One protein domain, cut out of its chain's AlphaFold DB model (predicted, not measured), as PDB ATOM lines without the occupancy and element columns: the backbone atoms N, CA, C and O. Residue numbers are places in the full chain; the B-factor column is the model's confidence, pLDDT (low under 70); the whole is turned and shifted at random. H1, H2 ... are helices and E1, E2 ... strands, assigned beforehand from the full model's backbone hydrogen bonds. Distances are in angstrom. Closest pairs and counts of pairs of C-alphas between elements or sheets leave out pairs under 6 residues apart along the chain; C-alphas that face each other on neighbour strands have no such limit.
ATOM      1  N   THR A  19      46.981  19.778 107.687       86.25
ATOM      2  CA  THR A  19      45.917  18.830 107.345       86.25
ATOM      3  C   THR A  19      44.774  19.024 108.318       86.25
ATOM      4  O   THR A  19      44.995  18.989 109.525       86.25
ATOM      5  N   SER A  20      43.565  19.194 107.794       88.25
ATOM      6  CA  SER A  20      42.348  19.273 108.590       88.25
ATOM      7  C   SER A  20      41.348  18.221 108.142       88.25
ATOM      8  O   SER A  20      41.261  17.879 106.957       88.25
ATOM      9  N   MET A  21      40.603  17.700 109.111       89.69
ATOM     10  CA  MET A  21      39.549  16.719 108.909       89.69
ATOM     11  C   MET A  21      38.259  17.269 109.494       89.69
ATOM     12  O   MET A  21      38.167  17.492 110.699       89.69
ATOM     13  N   SER A  22      37.251  17.445 108.648       89.00
ATOM     14  CA  SER A  22      35.934  17.903 109.076       89.00
ATOM     15  C   SER A  22      34.898  16.821 108.792       89.00
ATOM     16  O   SER A  22      34.706  16.460 107.625       89.00
ATOM     17  N   PRO A  23      34.193  16.297 109.813       91.81
ATOM     18  CA  PRO A  23      33.057  15.426 109.563       91.81
ATOM     19  C   PRO A  23      32.001  16.197 108.776       91.81
ATOM     20  O   PRO A  23      31.779  17.392 108.998       91.81
ATOM     21  N   VAL A  24      31.327  15.512 107.858       91.88
ATOM     22  CA  VAL A  24      30.142  16.081 107.223       91.88
ATOM     23  C   VAL A  24      29.052  16.151 108.283       91.88
ATOM     24  O   VAL A  24      28.652  15.140 108.867       91.88
ATOM     25  N   ALA A  25      28.594  17.367 108.550       91.31
ATOM     26  CA  ALA A  25      27.637  17.658 109.599       91.31
ATOM     27  C   ALA A  25      26.447  18.445 109.046       91.31
ATOM     28  O   ALA A  25      26.547  19.175 108.060       91.31
ATOM     29  N   SER A  26      25.309  18.279 109.708       90.94
ATOM     30  CA  SER A  26      24.122  19.108 109.512       90.94
ATOM     31  C   SER A  26      24.396  20.568 109.917       90.94
ATOM     32  O   SER A  26      25.369  20.834 110.626       90.94
ATOM     33  N   PRO A  27      23.523  21.531 109.555       87.12
ATOM     34  CA  PRO A  27      23.672  22.932 109.956       87.12
ATOM     35  C   PRO A  27      23.702  23.141 111.476       87.12
ATOM     36  O   PRO A  27      24.239  24.137 111.942       87.12
ATOM     37  N   ALA A  28      23.163  22.190 112.247       87.62
ATOM     38  CA  ALA A  28      23.211  22.181 113.708       87.62
ATOM     39  C   ALA A  28      24.538  21.632 114.280       87.62
ATOM     40  O   ALA A  28      24.633  21.397 115.481       87.62
ATOM     41  N   GLY A  29      25.539  21.347 113.440       87.38
ATOM     42  CA  GLY A  29      26.831  20.793 113.863       87.38
ATOM     43  C   GLY A  29      26.804  19.297 114.192       87.38
ATOM     44  O   GLY A  29      27.796  18.747 114.661       87.38
ATOM     45  N   VAL A  30      25.688  18.608 113.937       91.75
ATOM     46  CA  VAL A  30      25.547  17.170 114.207       91.75
ATOM     47  C   VAL A  30      26.075  16.362 113.017       91.75
ATOM     48  O   VAL A  30      25.549  16.564 111.915       91.75
ATOM     49  N   PRO A  31      27.041  15.437 113.199       92.06
ATOM     50  CA  PRO A  31      27.513  14.548 112.138       92.06
ATOM     51  C   PRO A  31      26.378  13.769 111.475       92.06
ATOM     52  O   PRO A  31      25.352  13.479 112.099       92.06
ATOM     53  N   VAL A  32      26.553  13.409 110.206       93.50
ATOM     54  CA  VAL A  32      25.506  12.732 109.433       93.50
ATOM     55  C   VAL A  32      25.974  11.413 108.845       93.50
ATOM     56  O   VAL A  32      27.145  11.212 108.534       93.50
ATOM     57  N   VAL A  33      25.013  10.525 108.635       93.69
ATOM     58  CA  VAL A  33      25.182   9.250 107.956       93.69
ATOM     59  C   VAL A  33      24.386   9.273 106.661       93.69
ATOM     60  O   VAL A  33      23.183   9.527 106.652       93.69
ATOM     61  N   ILE A  34      25.052   8.970 105.556       94.00
ATOM     62  CA  ILE A  34      24.442   8.806 104.242       94.00
ATOM     63  C   ILE A  34      24.060   7.342 104.071       94.00
ATOM     64  O   ILE A  34      24.898   6.452 104.206       94.00
ATOM     65  N   ARG A  35      22.795   7.067 103.754       93.88
ATOM     66  CA  ARG A  35      22.375   5.708 103.413       93.88
ATOM     67  C   ARG A  35      23.027   5.274 102.102       93.88
ATOM     68  O   ARG A  35      22.830   5.930 101.081       93.88
ATOM     69  N   VAL A  36      23.718   4.137 102.112       93.00
ATOM     70  CA  VAL A  36      24.299   3.559 100.896       93.00
ATOM     71  C   VAL A  36      23.177   2.959 100.032       93.00
ATOM     72  O   VAL A  36      22.470   2.056 100.493       93.00
ATOM     73  N   PRO A  37      22.964   3.439  98.791       91.00
ATOM     74  CA  PRO A  37      21.895   2.938  97.934       91.00
ATOM     75  C   PRO A  37      22.087   1.468  97.561       91.00
ATOM     76  O   PRO A  37      23.195   1.024  97.265       91.00
ATOM     77  N   GLY A  38      20.989   0.712  97.542       89.12
ATOM     78  CA  GLY A  38      20.990  -0.688  97.104       89.12
ATOM     79  C   GLY A  38      21.651  -1.680  98.069       89.12
ATOM     80  O   GLY A  38      21.686  -2.864  97.756       89.12
ATOM     81  N   VAL A  39      22.134  -1.241  99.237       89.88
ATOM     82  CA  VAL A  39      22.729  -2.125 100.253       89.88
ATOM     83  C   VAL A  39      21.737  -2.356 101.389       89.88
ATOM     84  O   VAL A  39      21.246  -1.412 102.018       89.88
ATOM     85  N   LYS A  40      21.424  -3.627 101.654       87.12
ATOM     86  CA  LYS A  40      20.565  -4.022 102.778       87.12
ATOM     87  C   LYS A  40      21.393  -4.161 104.056       87.12
ATOM     88  O   LYS A  40      22.585  -4.443 104.000       87.12
ATOM     89  N   ALA A  41      20.751  -3.989 105.210       86.56
ATOM     90  CA  ALA A  41      21.408  -4.218 106.496       86.56
ATOM     91  C   ALA A  41      21.975  -5.650 106.584       86.56
ATOM     92  O   ALA A  41      21.342  -6.595 106.107       86.56
ATOM     93  N   GLY A  42      23.150  -5.802 107.189       83.00
ATOM     94  CA  GLY A  42      23.897  -7.059 107.263       83.00
ATOM     95  C   GLY A  42      24.720  -7.381 106.012       83.00
ATOM     96  O   GLY A  42      25.422  -8.390 105.993       83.00
ATOM     97  N   GLN A  43      24.662  -6.546 104.969       87.00
ATOM     98  CA  GLN A  43      25.520  -6.667 103.792       87.00
ATOM     99  C   GLN A  43      26.700  -5.703 103.892       87.00
ATOM    100  O   GLN A  43      26.578  -4.590 104.396       87.00
ATOM    101  N   LYS A  44      27.858  -6.105 103.365       86.75
ATOM    102  CA  LYS A  44      28.978  -5.178 103.198       86.75
ATOM    103  C   LYS A  44      28.719  -4.307 101.971       86.75
ATOM    104  O   LYS A  44      28.512  -4.837 100.881       86.75
ATOM    105  N   ALA A  45      28.752  -2.988 102.145       88.69
ATOM    106  CA  ALA A  45      28.810  -2.079 101.009       88.69
ATOM    107  C   ALA A  45      30.129  -2.291 100.265       88.69
ATOM    108  O   ALA A  45      31.187  -2.418 100.888       88.69
ATOM    109  N   LYS A  46      30.063  -2.331  98.936       90.69
ATOM    110  CA  LYS A  46      31.260  -2.418  98.106       90.69
ATOM    111  C   LYS A  46      31.912  -1.046  97.969       90.69
ATOM    112  O   LYS A  46      31.224  -0.021  98.015       90.69
ATOM    113  N   GLN A  47      33.222  -1.026  97.744       88.00
ATOM    114  CA  GLN A  47      33.970   0.220  97.591       88.00
ATOM    115  C   GLN A  47      33.432   1.061  96.425       88.00
ATOM    116  O   GLN A  47      33.333   2.278  96.546       88.00
ATOM    117  N   GLU A  48      32.991   0.428  95.334       90.12
ATOM    118  CA  GLU A  48      32.450   1.126  94.164       90.12
ATOM    119  C   GLU A  48      31.162   1.891  94.494       90.12
ATOM    120  O   GLU A  48      30.917   2.954  93.931       90.12
ATOM    121  N   GLN A  49      30.354   1.396  95.439       90.19
ATOM    122  CA  GLN A  49      29.127   2.072  95.869       90.19
ATOM    123  C   GLN A  49      29.440   3.341  96.669       90.19
ATOM    124  O   GLN A  49      28.756   4.349  96.509       90.19
ATOM    125  N   ILE A  50      30.492   3.310  97.491       89.81
ATOM    126  CA  ILE A  50      30.963   4.479  98.247       89.81
ATOM    127  C   ILE A  50      31.619   5.492  97.307       89.81
ATOM    128  O   ILE A  50      31.304   6.680  97.357       89.81
ATOM    129  N   SER A  51      32.458   5.021  96.383       89.81
ATOM    130  CA  SER A  51      33.064   5.859  95.347       89.81
ATOM    131  C   SER A  51      32.009   6.523  94.463       89.81
ATOM    132  O   SER A  51      32.142   7.701  94.150       89.81
ATOM    133  N   ALA A  52      30.929   5.818  94.109       91.19
ATOM    134  CA  ALA A  52      29.827   6.391  93.337       91.19
ATOM    135  C   ALA A  52      29.097   7.512  94.097       91.19
ATOM    136  O   ALA A  52      28.708   8.505  93.479       91.19
ATOM    137  N   ILE A  53      28.940   7.388  95.423       91.56
ATOM    138  CA  ILE A  53      28.416   8.475  96.267       91.56
ATOM    139  C   ILE A  53      29.350   9.683  96.187       91.56
ATOM    140  O   ILE A  53      28.901  10.770  95.827       91.56
ATOM    141  N   ASN A  54      30.645   9.486  96.449       89.88
ATOM    142  CA  ASN A  54      31.628  10.571  96.437       89.88
ATOM    143  C   ASN A  54      31.698  11.265  95.074       89.88
ATOM    144  O   ASN A  54      31.530  12.477  95.013       89.88
ATOM    145  N   GLN A  55      31.811  10.515  93.977       90.69
ATOM    146  CA  GLN A  55      31.844  11.074  92.621       90.69
ATOM    147  C   GLN A  55      30.587  11.878  92.290       90.69
ATOM    148  O   GLN A  55      30.658  12.921  91.636       90.69
ATOM    149  N   ARG A  56      29.407  11.407  92.716       90.25
ATOM    150  CA  ARG A  56      28.158  12.127  92.456       90.25
ATOM    151  C   ARG A  56      28.095  13.428  93.246       90.25
ATOM    152  O   ARG A  56      27.698  14.445  92.681       90.25
ATOM    153  N   VAL A  57      28.491  13.392  94.515       89.62
ATOM    154  CA  VAL A  57      28.550  14.578  95.373       89.62
ATOM    155  C   VAL A  57      29.589  15.567  94.848       89.62
ATOM    156  O   VAL A  57      29.269  16.737  94.689       89.62
ATOM    157  N   GLU A  58      30.786  15.111  94.480       86.00
ATOM    158  CA  GLU A  58      31.845  15.930  93.878       86.00
ATOM    159  C   GLU A  58      31.397  16.592  92.574       86.00
ATOM    160  O   GLU A  58      31.635  17.780  92.369       86.00
ATOM    161  N   LYS A  59      30.681  15.865  91.710       87.25
ATOM    162  CA  LYS A  59      30.122  16.436  90.479       87.25
ATOM    163  C   LYS A  59      29.115  17.547  90.772       87.25
ATOM    164  O   LYS A  59      29.063  18.537  90.047       87.25
ATOM    165  N   GLU A  60      28.314  17.392  91.821       86.06
ATOM    166  CA  GLU A  60      27.358  18.410  92.253       86.06
ATOM    167  C   GLU A  60      28.057  19.599  92.932       86.06
ATOM    168  O   GLU A  60      27.665  20.745  92.718       86.06
ATOM    169  N   LEU A  61      29.133  19.358  93.680       82.75
ATOM    170  CA  LEU A  61      29.995  20.409  94.219       82.75
ATOM    171  C   LEU A  61      30.635  21.225  93.097       82.75
ATOM    172  O   LEU A  61      30.539  22.445  93.119       82.75
ATOM    173  N   ALA A  62      31.197  20.576  92.078       80.44
ATOM    174  CA  ALA A  62      31.804  21.246  90.928       80.44
ATOM    175  C   ALA A  62      30.797  22.075  90.110       80.44
ATOM    176  O   ALA A  62      31.171  23.083  89.521       80.44
ATOM    177  N   ARG A  63      29.517  21.678  90.081       75.12
ATOM    178  CA  ARG A  63      28.442  22.441  89.420       75.12
ATOM    179  C   ARG A  63      28.031  23.700  90.178       75.12
ATOM    180  O   ARG A  63      27.580  24.649  89.550       75.12
ATOM    181  N   ASN A  64      28.127  23.677  91.506       66.62
ATOM    182  CA  ASN A  64      27.663  24.765  92.374       66.62
ATOM    183  C   ASN A  64      28.813  25.604  92.957       66.62
ATOM    184  O   ASN A  64      28.560  26.642  93.565       66.62
ATOM    185  N   ALA A  65      30.064  25.170  92.803       58.47
ATOM    186  CA  ALA A  65      31.230  25.959  93.154       58.47
ATOM    187  C   ALA A  65      31.496  26.996  92.048       58.47
ATOM    188  O   ALA A  65      31.474  26.639  90.867       58.47
ATOM    189  N   PRO A  66      31.784  28.267  92.386       47.28
ATOM    190  CA  PRO A  66      32.394  29.165  91.415       47.28
ATOM    191  C   PRO A  66      33.695  28.516  90.934       47.28
ATOM    192  O   PRO A  66      34.410  27.910  91.732       47.28
ATOM    193  N   ALA A  67      33.994  28.611  89.636       42.03
ATOM    194  CA  ALA A  67      35.214  28.084  89.031       42.03
ATOM    195  C   ALA A  67      36.455  28.856  89.525       42.03
ATOM    196  O   ALA A  67      37.110  29.581  88.782       42.03
ATOM    197  N   THR A  68      36.784  28.739  90.807       41.84
ATOM    198  CA  THR A  68      38.084  29.110  91.341       41.84
ATOM    199  C   THR A  68      39.058  28.052  90.858       41.84
ATOM    200  O   THR A  68      38.943  26.885  91.235       41.84
ATOM    201  N   LYS A  69      39.981  28.452  89.972       41.41
ATOM    202  CA  LYS A  69      41.140  27.636  89.582       41.41
ATOM    203  C   LYS A  69      41.701  26.947  90.835       41.41
ATOM    204  O   LYS A  69      41.810  27.630  91.855       41.41
ATOM    205  N   PRO A  70      42.027  25.643  90.786       49.16
ATOM    206  CA  PRO A  70      42.595  24.958  91.936       49.16
ATOM    207  C   PRO A  70      43.847  25.719  92.364       49.16
ATOM    208  O   PRO A  70      44.792  25.869  91.588       49.16
ATOM    209  N   ASP A  71      43.795  26.288  93.563       55.28
ATOM    210  CA  ASP A  71      44.920  27.008  94.131       55.28
ATOM    211  C   ASP A  71      46.083  26.015  94.271       55.28
ATOM    212  O   ASP A  71      45.893  24.965  94.896       55.28
ATOM    213  N   PRO A  72      47.273  26.302  93.713       51.53
ATOM    214  CA  PRO A  72      48.418  25.390  93.740       51.53
ATOM    215  C   PRO A  72      48.880  25.010  95.157       51.53
ATOM    216  O   PRO A  72      49.700  24.108  95.316       51.53
ATOM    217  N   ARG A  73      48.377  25.683  96.198       57.97
ATOM    218  CA  ARG A  73      48.667  25.382  97.605       57.97
ATOM    219  C   ARG A  73      47.720  24.355  98.222       57.97
ATOM    220  O   ARG A  73      48.033  23.848  99.300       57.97
ATOM    221  N   ILE A  74      46.596  24.036  97.576       62.44
ATOM    222  CA  ILE A  74      45.736  22.909  97.956       62.44
ATOM    223  C   ILE A  74      46.380  21.644  97.395       62.44
ATOM    224  O   ILE A  74      46.348  21.390  96.196       62.44
ATOM    225  N   LEU A  75      46.989  20.856  98.278       61.22
ATOM    226  CA  LEU A  75      47.712  19.646  97.898       61.22
ATOM    227  C   LEU A  75      46.734  18.508  97.611       61.22
ATOM    228  O   LEU A  75      46.885  17.812  96.613       61.22
ATOM    229  N   THR A  76      45.725  18.332  98.469       69.50
ATOM    230  CA  THR A  76      44.670  17.328  98.284       69.50
ATOM    231  C   THR A  76      43.370  17.722  98.988       69.50
ATOM    232  O   THR A  76      43.379  18.248 100.103       69.50
ATOM    233  N   VAL A  77      42.241  17.402  98.349       75.69
ATOM    234  CA  VAL A  77      40.908  17.335  98.967       75.69
ATOM    235  C   VAL A  77      40.387  15.920  98.750       75.69
ATOM    236  O   VAL A  77      40.453  15.409  97.636       75.69
ATOM    237  N   GLY A  78      39.896  15.275  99.803       80.12
ATOM    238  CA  GLY A  78      39.344  13.926  99.715       80.12
ATOM    239  C   GLY A  78      38.195  13.707 100.685       80.12
ATOM    240  O   GLY A  78      38.023  14.465 101.637       80.12
ATOM    241  N   THR A  79      37.424  12.647 100.450       78.62
ATOM    242  CA  THR A  79      36.354  12.221 101.358       78.62
ATOM    243  C   THR A  79      36.597  10.783 101.796       78.62
ATOM    244  O   THR A  79      36.683   9.874 100.970       78.62
ATOM    245  N   VAL A  80      36.697  10.565 103.104       83.31
ATOM    246  CA  VAL A  80      36.863   9.244 103.736       83.31
ATOM    247  C   VAL A  80      35.766   9.031 104.765       83.31
ATOM    248  O   VAL A  80      35.038   9.959 105.075       83.31
ATOM    249  N   GLY A  81      35.584   7.825 105.293       81.62
ATOM    250  CA  GLY A  81      34.590   7.638 106.346       81.62
ATOM    251  C   GLY A  81      34.280   6.182 106.653       81.62
ATOM    252  O   GLY A  81      34.392   5.340 105.758       81.62
ATOM    253  N   PRO A  82      33.881   5.858 107.894       86.25
ATOM    254  CA  PRO A  82      33.445   4.514 108.222       86.25
ATOM    255  C   PRO A  82      32.125   4.183 107.520       86.25
ATOM    256  O   PRO A  82      31.260   5.042 107.312       86.25
ATOM    257  N   VAL A  83      31.975   2.903 107.187       89.31
ATOM    258  CA  VAL A  83      30.760   2.322 106.620       89.31
ATOM    259  C   VAL A  83      30.311   1.174 107.511       89.31
ATOM    260  O   VAL A  83      31.128   0.342 107.905       89.31
ATOM    261  N   GLY A  84      29.022   1.104 107.828       88.69
ATOM    262  CA  GLY A  84      28.517   0.033 108.677       88.69
ATOM    263  C   GLY A  84      27.005  -0.009 108.806       88.69
ATOM    264  O   GLY A  84      26.293   0.855 108.300       88.69
ATOM    265  N   ASP A  85      26.520  -1.039 109.494       90.75
ATOM    266  CA  ASP A  85      25.102  -1.201 109.788       90.75
ATOM    267  C   ASP A  85      24.627  -0.190 110.827       90.75
ATOM    268  O   ASP A  85      25.146  -0.090 111.940       90.75
ATOM    269  N   VAL A  86      23.554   0.506 110.480       88.94
ATOM    270  CA  VAL A  86      22.940   1.548 111.285       88.94
ATOM    271  C   VAL A  86      21.468   1.214 111.510       88.94
ATOM    272  O   VAL A  86      20.784   0.678 110.636       88.94
ATOM    273  N   LYS A  87      20.968   1.519 112.710       89.50
ATOM    274  CA  LYS A  87      19.550   1.418 113.068       89.50
ATOM    275  C   LYS A  87      19.062   2.806 113.463       89.50
ATOM    276  O   LYS A  87      19.670   3.436 114.320       89.50
ATOM    277  N   SER A  88      17.981   3.280 112.857       88.06
ATOM    278  CA  SER A  88      17.326   4.527 113.265       88.06
ATOM    279  C   SER A  88      16.487   4.319 114.530       88.06
ATOM    280  O   SER A  88      16.044   3.203 114.820       88.06
ATOM    281  N   LYS A  89      16.190   5.403 115.252       88.12
ATOM    282  CA  LYS A  89      15.230   5.388 116.371       88.12
ATOM    283  C   LYS A  89      13.837   4.900 115.953       88.12
ATOM    284  O   LYS A  89      13.147   4.285 116.754       88.12
ATOM    285  N   LYS A  90      13.463   5.092 114.682       84.75
ATOM    286  CA  LYS A  90      12.205   4.610 114.082       84.75
ATOM    287  C   LYS A  90      12.232   3.120 113.701       84.75
ATOM    288  O   LYS A  90      11.273   2.617 113.134       84.75
ATOM    289  N   GLY A  91      13.330   2.407 113.969       84.69
ATOM    290  CA  GLY A  91      13.457   0.967 113.723       84.69
ATOM    291  C   GLY A  91      13.998   0.576 112.344       84.69
ATOM    292  O   GLY A  91      14.368  -0.582 112.156       84.69
ATOM    293  N   GLU A  92      14.127   1.516 111.403       87.56
ATOM    294  CA  GLU A  92      14.722   1.264 110.081       87.56
ATOM    295  C   GLU A  92      16.196   0.849 110.211       87.56
ATOM    296  O   GLU A  92      16.962   1.526 110.903       87.56
ATOM    297  N   ARG A  93      16.601  -0.232 109.530       90.25
ATOM    298  CA  ARG A  93      17.992  -0.715 109.475       90.25
ATOM    299  C   ARG A  93      18.545  -0.575 108.063       90.25
ATOM    300  O   ARG A  93      17.879  -0.950 107.099       90.25
ATOM    301  N   PHE A  94      19.758  -0.057 107.937       91.75
ATOM    302  CA  PHE A  94      20.416   0.167 106.651       91.75
ATOM    303  C   PHE A  94      21.934   0.235 106.821       91.75
ATOM    304  O   PHE A  94      22.423   0.394 107.935       91.75
ATOM    305  N   VAL A  95      22.673   0.159 105.715       91.00
ATOM    306  CA  VAL A  95      24.115   0.428 105.719       91.00
ATOM    307  C   VAL A  95      24.350   1.913 105.490       91.00
ATOM    308  O   VAL A  95      23.868   2.491 104.513       91.00
ATOM    309  N   GLY A  96      25.054   2.535 106.426       92.12
ATOM    310  CA  GLY A  96      25.367   3.951 106.440       92.12
ATOM    311  C   GLY A  96      26.844   4.220 106.181       92.12
ATOM    312  O   GLY A  96      27.697   3.478 106.656       92.12
ATOM    313  N   TYR A  97      27.129   5.297 105.456       93.38
ATOM    314  CA  TYR A  97      28.453   5.872 105.241       93.38
ATOM    315  C   TYR A  97      28.535   7.222 105.959       93.38
ATOM    316  O   TYR A  97      27.663   8.065 105.757       93.38
ATOM    317  N   MET A  98      29.548   7.433 106.801       92.69
ATOM    318  CA  MET A  98      29.751   8.697 107.523       92.69
ATOM    319  C   MET A  98      30.951   9.454 106.935       92.69
ATOM    320  O   MET A  98      32.080   9.196 107.352       92.69
ATOM    321  N   PRO A  99      30.743  10.352 105.959       92.00
ATOM    322  CA  PRO A  99      31.843  11.032 105.294       92.00
ATOM    323  C   PRO A  99      32.542  12.061 106.192       92.00
ATOM    324  O   PRO A  99      31.932  12.759 107.003       92.00
ATOM    325  N   VAL A 100      33.842  12.178 105.974       92.00
ATOM    326  CA  VAL A 100      34.787  13.115 106.569       92.00
ATOM    327  C   VAL A 100      35.582  13.712 105.421       92.00
ATOM    328  O   VAL A 100      36.209  12.988 104.644       92.00
ATOM    329  N   VAL A 101      35.540  15.033 105.311       88.88
ATOM    330  CA  VAL A 101      36.332  15.778 104.340       88.88
ATOM    331  C   VAL A 101      37.727  15.972 104.905       88.88
ATOM    332  O   VAL A 101      37.884  16.423 106.037       88.88
ATOM    333  N   VAL A 102      38.731  15.653 104.100       88.50
ATOM    334  CA  VAL A 102      40.142  15.851 104.415       88.50
ATOM    335  C   VAL A 102      40.689  16.902 103.467       88.50
ATOM    336  O   VAL A 102      40.587  16.748 102.251       88.50
ATOM    337  N   VAL A 103      41.279  17.955 104.021       86.88
ATOM    338  CA  VAL A 103      41.975  18.992 103.255       86.88
ATOM    339  C   VAL A 103      43.419  19.026 103.711       86.88
ATOM    340  O   VAL A 103      43.690  19.163 104.903       86.88
ATOM    341  N   ARG A 104      44.346  18.931 102.760       85.69
ATOM    342  CA  ARG A 104      45.773  19.133 102.994       85.69
ATOM    343  C   ARG A 104      46.257  20.281 102.131       85.69
ATOM    344  O   ARG A 104      46.082  20.254 100.912       85.69
ATOM    345  N   ALA A 105      46.881  21.276 102.748       84.69
ATOM    346  CA  ALA A 105      47.352  22.450 102.032       84.69
ATOM    347  C   ALA A 105      48.546  23.122 102.715       84.69
ATOM    348  O   ALA A 105      48.701  23.063 103.935       84.69
ATOM    349  N   ALA A 106      49.363  23.818 101.927       83.50
ATOM    350  CA  ALA A 106      50.416  24.708 102.420       83.50
ATOM    351  C   ALA A 106      49.833  26.092 102.782       83.50
ATOM    352  O   ALA A 106      50.217  27.118 102.223       83.50
ATOM    353  N   TYR A 107      48.853  26.095 103.689       81.12
ATOM    354  CA  TYR A 107      48.149  27.267 104.219       81.12
ATOM    355  C   TYR A 107      48.197  27.263 105.752       81.12
ATOM    356  O   TYR A 107      48.381  26.188 106.321       81.12
ATOM    357  N   PRO A 108      48.008  28.405 106.443       85.00
ATOM    358  CA  PRO A 108      47.854  28.429 107.899       85.00
ATOM    359  C   PRO A 108      46.759  27.463 108.369       85.00
ATOM    360  O   PRO A 108      45.735  27.335 107.697       85.00
ATOM    361  N   ALA A 109      46.958  26.811 109.519       85.12
ATOM    362  CA  ALA A 109      46.054  25.776 110.031       85.12
ATOM    363  C   ALA A 109      44.586  26.238 110.078       85.12
ATOM    364  O   ALA A 109      43.718  25.560 109.541       85.12
ATOM    365  N   GLU A 110      44.331  27.454 110.568       86.44
ATOM    366  CA  GLU A 110      42.985  28.043 110.634       86.44
ATOM    367  C   GLU A 110      42.296  28.159 109.263       86.44
ATOM    368  O   GLU A 110      41.084  27.971 109.143       86.44
ATOM    369  N   ALA A 111      43.059  28.468 108.211       84.06
ATOM    370  CA  ALA A 111      42.531  28.549 106.853       84.06
ATOM    371  C   ALA A 111      42.207  27.153 106.304       84.06
ATOM    372  O   ALA A 111      41.194  26.985 105.622       84.06
ATOM    373  N   VAL A 112      43.025  26.147 106.637       83.88
ATOM    374  CA  VAL A 112      42.778  24.743 106.274       83.88
ATOM    375  C   VAL A 112      41.557  24.189 107.015       83.88
ATOM    376  O   VAL A 112      40.717  23.548 106.386       83.88
ATOM    377  N   ASP A 113      41.396  24.503 108.301       85.69
ATOM    378  CA  ASP A 113      40.225  24.129 109.107       85.69
ATOM    379  C   ASP A 113      38.943  24.768 108.572       85.69
ATOM    380  O   ASP A 113      37.929  24.094 108.368       85.69
ATOM    381  N   ARG A 114      38.994  26.070 108.264       84.62
ATOM    382  CA  ARG A 114      37.860  26.779 107.661       84.62
ATOM    383  C   ARG A 114      37.500  26.190 106.299       84.62
ATOM    384  O   ARG A 114      36.317  26.002 106.019       84.62
ATOM    385  N   ALA A 115      38.489  25.872 105.464       85.12
ATOM    386  CA  ALA A 115      38.259  25.235 104.171       85.12
ATOM    387  C   ALA A 115      37.620  23.846 104.328       85.12
ATOM    388  O   ALA A 115      36.625  23.561 103.660       85.12
ATOM    389  N   ALA A 116      38.127  23.012 105.240       86.00
ATOM    390  CA  ALA A 116      37.556  21.699 105.524       86.00
ATOM    391  C   ALA A 116      36.098  21.806 105.995       86.00
ATOM    392  O   ALA A 116      35.243  21.079 105.489       86.00
ATOM    393  N   GLY A 117      35.790  22.760 106.880       85.56
ATOM    394  CA  GLY A 117      34.425  23.025 107.339       85.56
ATOM    395  C   GLY A 117      33.485  23.491 106.222       85.56
ATOM    396  O   GLY A 117      32.369  22.985 106.094       85.56
ATOM    397  N   LEU A 118      33.936  24.413 105.362       86.81
ATOM    398  CA  LEU A 118      33.149  24.898 104.222       86.81
ATOM    399  C   LEU A 118      32.868  23.786 103.205       86.81
ATOM    400  O   LEU A 118      31.732  23.645 102.747       86.81
ATOM    401  N   ILE A 119      33.875  22.973 102.879       87.56
ATOM    402  CA  ILE A 119      33.721  21.843 101.958       87.56
ATOM    403  C   ILE A 119      32.816  20.776 102.580       87.56
ATOM    404  O   ILE A 119      31.939  20.267 101.890       87.56
ATOM    405  N   ALA A 120      32.941  20.478 103.878       88.25
ATOM    406  CA  ALA A 120      32.050  19.546 104.572       88.25
ATOM    407  C   ALA A 120      30.586  20.020 104.564       88.25
ATOM    408  O   ALA A 120      29.679  19.230 104.293       88.25
ATOM    409  N   ALA A 121      30.342  21.316 104.781       88.56
ATOM    410  CA  ALA A 121      29.007  21.906 104.685       88.56
ATOM    411  C   ALA A 121      28.450  21.869 103.251       88.56
ATOM    412  O   ALA A 121      27.268  21.580 103.042       88.56
ATOM    413  N   ALA A 122      29.289  22.131 102.246       88.38
ATOM    414  CA  ALA A 122      28.896  22.017 100.846       88.38
ATOM    415  C   ALA A 122      28.590  20.557 100.474       88.38
ATOM    416  O   ALA A 122      27.575  20.287  99.829       88.38
ATOM    417  N   TYR A 123      29.422  19.616 100.932       91.50
ATOM    418  CA  TYR A 123      29.243  18.180 100.730       91.50
ATOM    419  C   TYR A 123      27.900  17.732 101.307       91.50
ATOM    420  O   TYR A 123      27.143  17.048 100.624       91.50
ATOM    421  N   TYR A 124      27.556  18.166 102.524       92.69
ATOM    422  CA  TYR A 124      26.250  17.898 103.130       92.69
ATOM    423  C   TYR A 124      25.097  18.344 102.217       92.69
ATOM    424  O   TYR A 124      24.221  17.541 101.894       92.69
ATOM    425  N   ARG A 125      25.118  19.598 101.747       91.56
ATOM    426  CA  ARG A 125      24.065  20.146 100.871       91.56
ATOM    427  C   ARG A 125      23.950  19.368  99.561       91.56
ATOM    428  O   ARG A 125      22.844  19.086  99.112       91.56
ATOM    429  N   ALA A 126      25.079  19.013  98.953       91.44
ATOM    430  CA  ALA A 126      25.114  18.231  97.722       91.44
ATOM    431  C   ALA A 126      24.611  16.792  97.939       91.44
ATOM    432  O   ALA A 126      23.817  16.289  97.145       91.44
ATOM    433  N   ALA A 127      24.991  16.149  99.046       91.56
ATOM    434  CA  ALA A 127      24.527  14.813  99.405       91.56
ATOM    435  C   ALA A 127      23.007  14.759  99.623       91.56
ATOM    436  O   ALA A 127      22.360  13.829  99.143       91.56
ATOM    437  N   GLN A 128      22.420  15.767 100.276       94.12
ATOM    438  CA  GLN A 128      20.972  15.828 100.518       94.12
ATOM    439  C   GLN A 128      20.124  15.854  99.241       94.12
ATOM    440  O   GLN A 128      18.985  15.396  99.263       94.12
ATOM    441  N   LYS A 129      20.662  16.351  98.120       91.75
ATOM    442  CA  LYS A 129      19.940  16.373  96.838       91.75
ATOM    443  C   LYS A 129      19.763  14.984  96.219       91.75
ATOM    444  O   LYS A 129      18.904  14.803  95.360       91.75
ATOM    445  N   HIS A 130      20.604  14.021  96.593       92.25
ATOM    446  CA  HIS A 130      20.689  12.725  95.912       92.25
ATOM    447  C   HIS A 130      20.505  11.526  96.837       92.25
ATOM    448  O   HIS A 130      20.144  10.447  96.369       92.25
ATOM    449  N   TYR A 131      20.744  11.698  98.134       94.25
ATOM    450  CA  TYR A 131      20.779  10.605  99.089       94.25
ATOM    451  C   TYR A 131      19.965  10.923 100.335       94.25
ATOM    452  O   TYR A 131      19.791  12.074 100.732       94.25
ATOM    453  N   LYS A 132      19.514   9.860 101.006       93.38
ATOM    454  CA  LYS A 132      18.939   9.973 102.344       93.38
ATOM    455  C   LYS A 132      20.071  10.199 103.345       93.38
ATOM    456  O   LYS A 132      20.860   9.289 103.606       93.38
ATOM    457  N   VAL A 133      20.128  11.410 103.884       93.31
ATOM    458  CA  VAL A 133      21.081  11.835 104.913       93.31
ATOM    459  C   VAL A 133      20.377  11.814 106.267       93.31
ATOM    460  O   VAL A 133      19.297  12.380 106.404       93.31
ATOM    461  N   VAL A 134      20.969  11.143 107.252       92.50
ATOM    462  CA  VAL A 134      20.391  10.933 108.584       92.50
ATOM    463  C   VAL A 134      21.361  11.468 109.643       92.50
ATOM    464  O   VAL A 134      22.488  10.978 109.716       92.50
ATOM    465  N   PRO A 135      20.974  12.452 110.471       93.12
ATOM    466  CA  PRO A 135      21.786  12.904 111.600       93.12
ATOM    467  C   PRO A 135      22.076  11.767 112.585       93.12
ATOM    468  O   PRO A 135      21.203  10.942 112.861       93.12
ATOM    469  N   VAL A 136      23.272  11.741 113.185       90.81
ATOM    470  CA  VAL A 136      23.626  10.694 114.167       90.81
ATOM    471  C   VAL A 136      22.700  10.681 115.390       90.81
ATOM    472  O   VAL A 136      22.478   9.632 115.987       90.81
ATOM    473  N   THR A 137      22.092  11.818 115.726       90.62
ATOM    474  CA  THR A 137      21.104  11.953 116.808       90.62
ATOM    475  C   THR A 137      19.789  11.221 116.530       90.62
ATOM    476  O   THR A 137      19.046  10.923 117.468       90.62
ATOM    477  N   GLU A 138      19.491  10.894 115.272       88.50
ATOM    478  CA  GLU A 138      18.321  10.102 114.871       88.50
ATOM    479  C   GLU A 138      18.598   8.593 114.869       88.50
ATOM    480  O   GLU A 138      17.696   7.777 114.632       88.50
ATOM    481  N   LEU A 139      19.838   8.199 115.158       87.94
ATOM    482  CA  LEU A 139      20.244   6.807 115.233       87.94
ATOM    483  C   LEU A 139      19.944   6.246 116.622       87.94
ATOM    484  O   LEU A 139      20.002   6.938 117.640       87.94
TER     485      LEU A 139
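What this domain is: This is residues 19 to 139 of the 148 residues of an uncharacterized protein of Verrucomicrobiaceae bacterium (UniProt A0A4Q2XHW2). Two small antiparallel sheets stand end to end, joined by two long strand runs, E3 into E4 and E5 into E6; H2 packs slantwise over the sheet E1 E6 E3, and H1 crosses the end of H2 at a wide angle. The printed part has 121 residues, in chain order E1 E2 H1 E3 E4 E5 E6 H2 E7; the other sheet has the order E4 E5 E2 E7. The class is mixed, compact with a radius of gyration of the C-alphas of 14.8 A, and elongated, 45 by 27 by 22 A.

How they stand to each other: E1, residues 19 to 23, is antiparallel to E6, residues 100 to 105, with N 20 and O 103 at 2.9 A. E6 is antiparallel to E3, residues 74 to 80, with N 78 and O 102 at 2.9 A. H2, residues 109 to 128, is on this sheet at a height of 7.8 A; Val 103 and Ala 116 are the closest C-alphas of E6 and H2, 5.7 A. H1, residues 47 to 64, is on the same face, two layers in all, and with residues 57 to 61 alone touches H2, about perpendicular at 79 degrees; the closest C-alphas are Val 57 and Ala 126, 5.5 A. In the second sheet, E2, residues 32 to 35, pairs staggered: with E7, residues 133 to 135, by N 33 and O 134 at 2.8 A, and with E5, residues 93 to 97, by N 34 and O 97 at 2.8 A. E4, residues 83 to 87, and E5 form a hairpin, N 86 and O 94 at 2.8 A. In H1 and H2 every O i to N i+4 pair is within hydrogen-bond range.

Where its parts are: E1 begins at C-alpha 19, (45.917, 18.830, 107.345). H1 is 25.9 A long, E3 17.3 A, E6 16.3 A and H2 28.6 A. E7 ends at C-alpha 135, (21.786, 12.904, 111.600).

The domain as a whole: The C-alphas of Pro 72 and Gly 91, the two farthest apart, are 47.1 A apart. The printed part has no cut; the link E2 to H1 is long, with 11 residues. Residues 64 to 76 have pLDDT under 70.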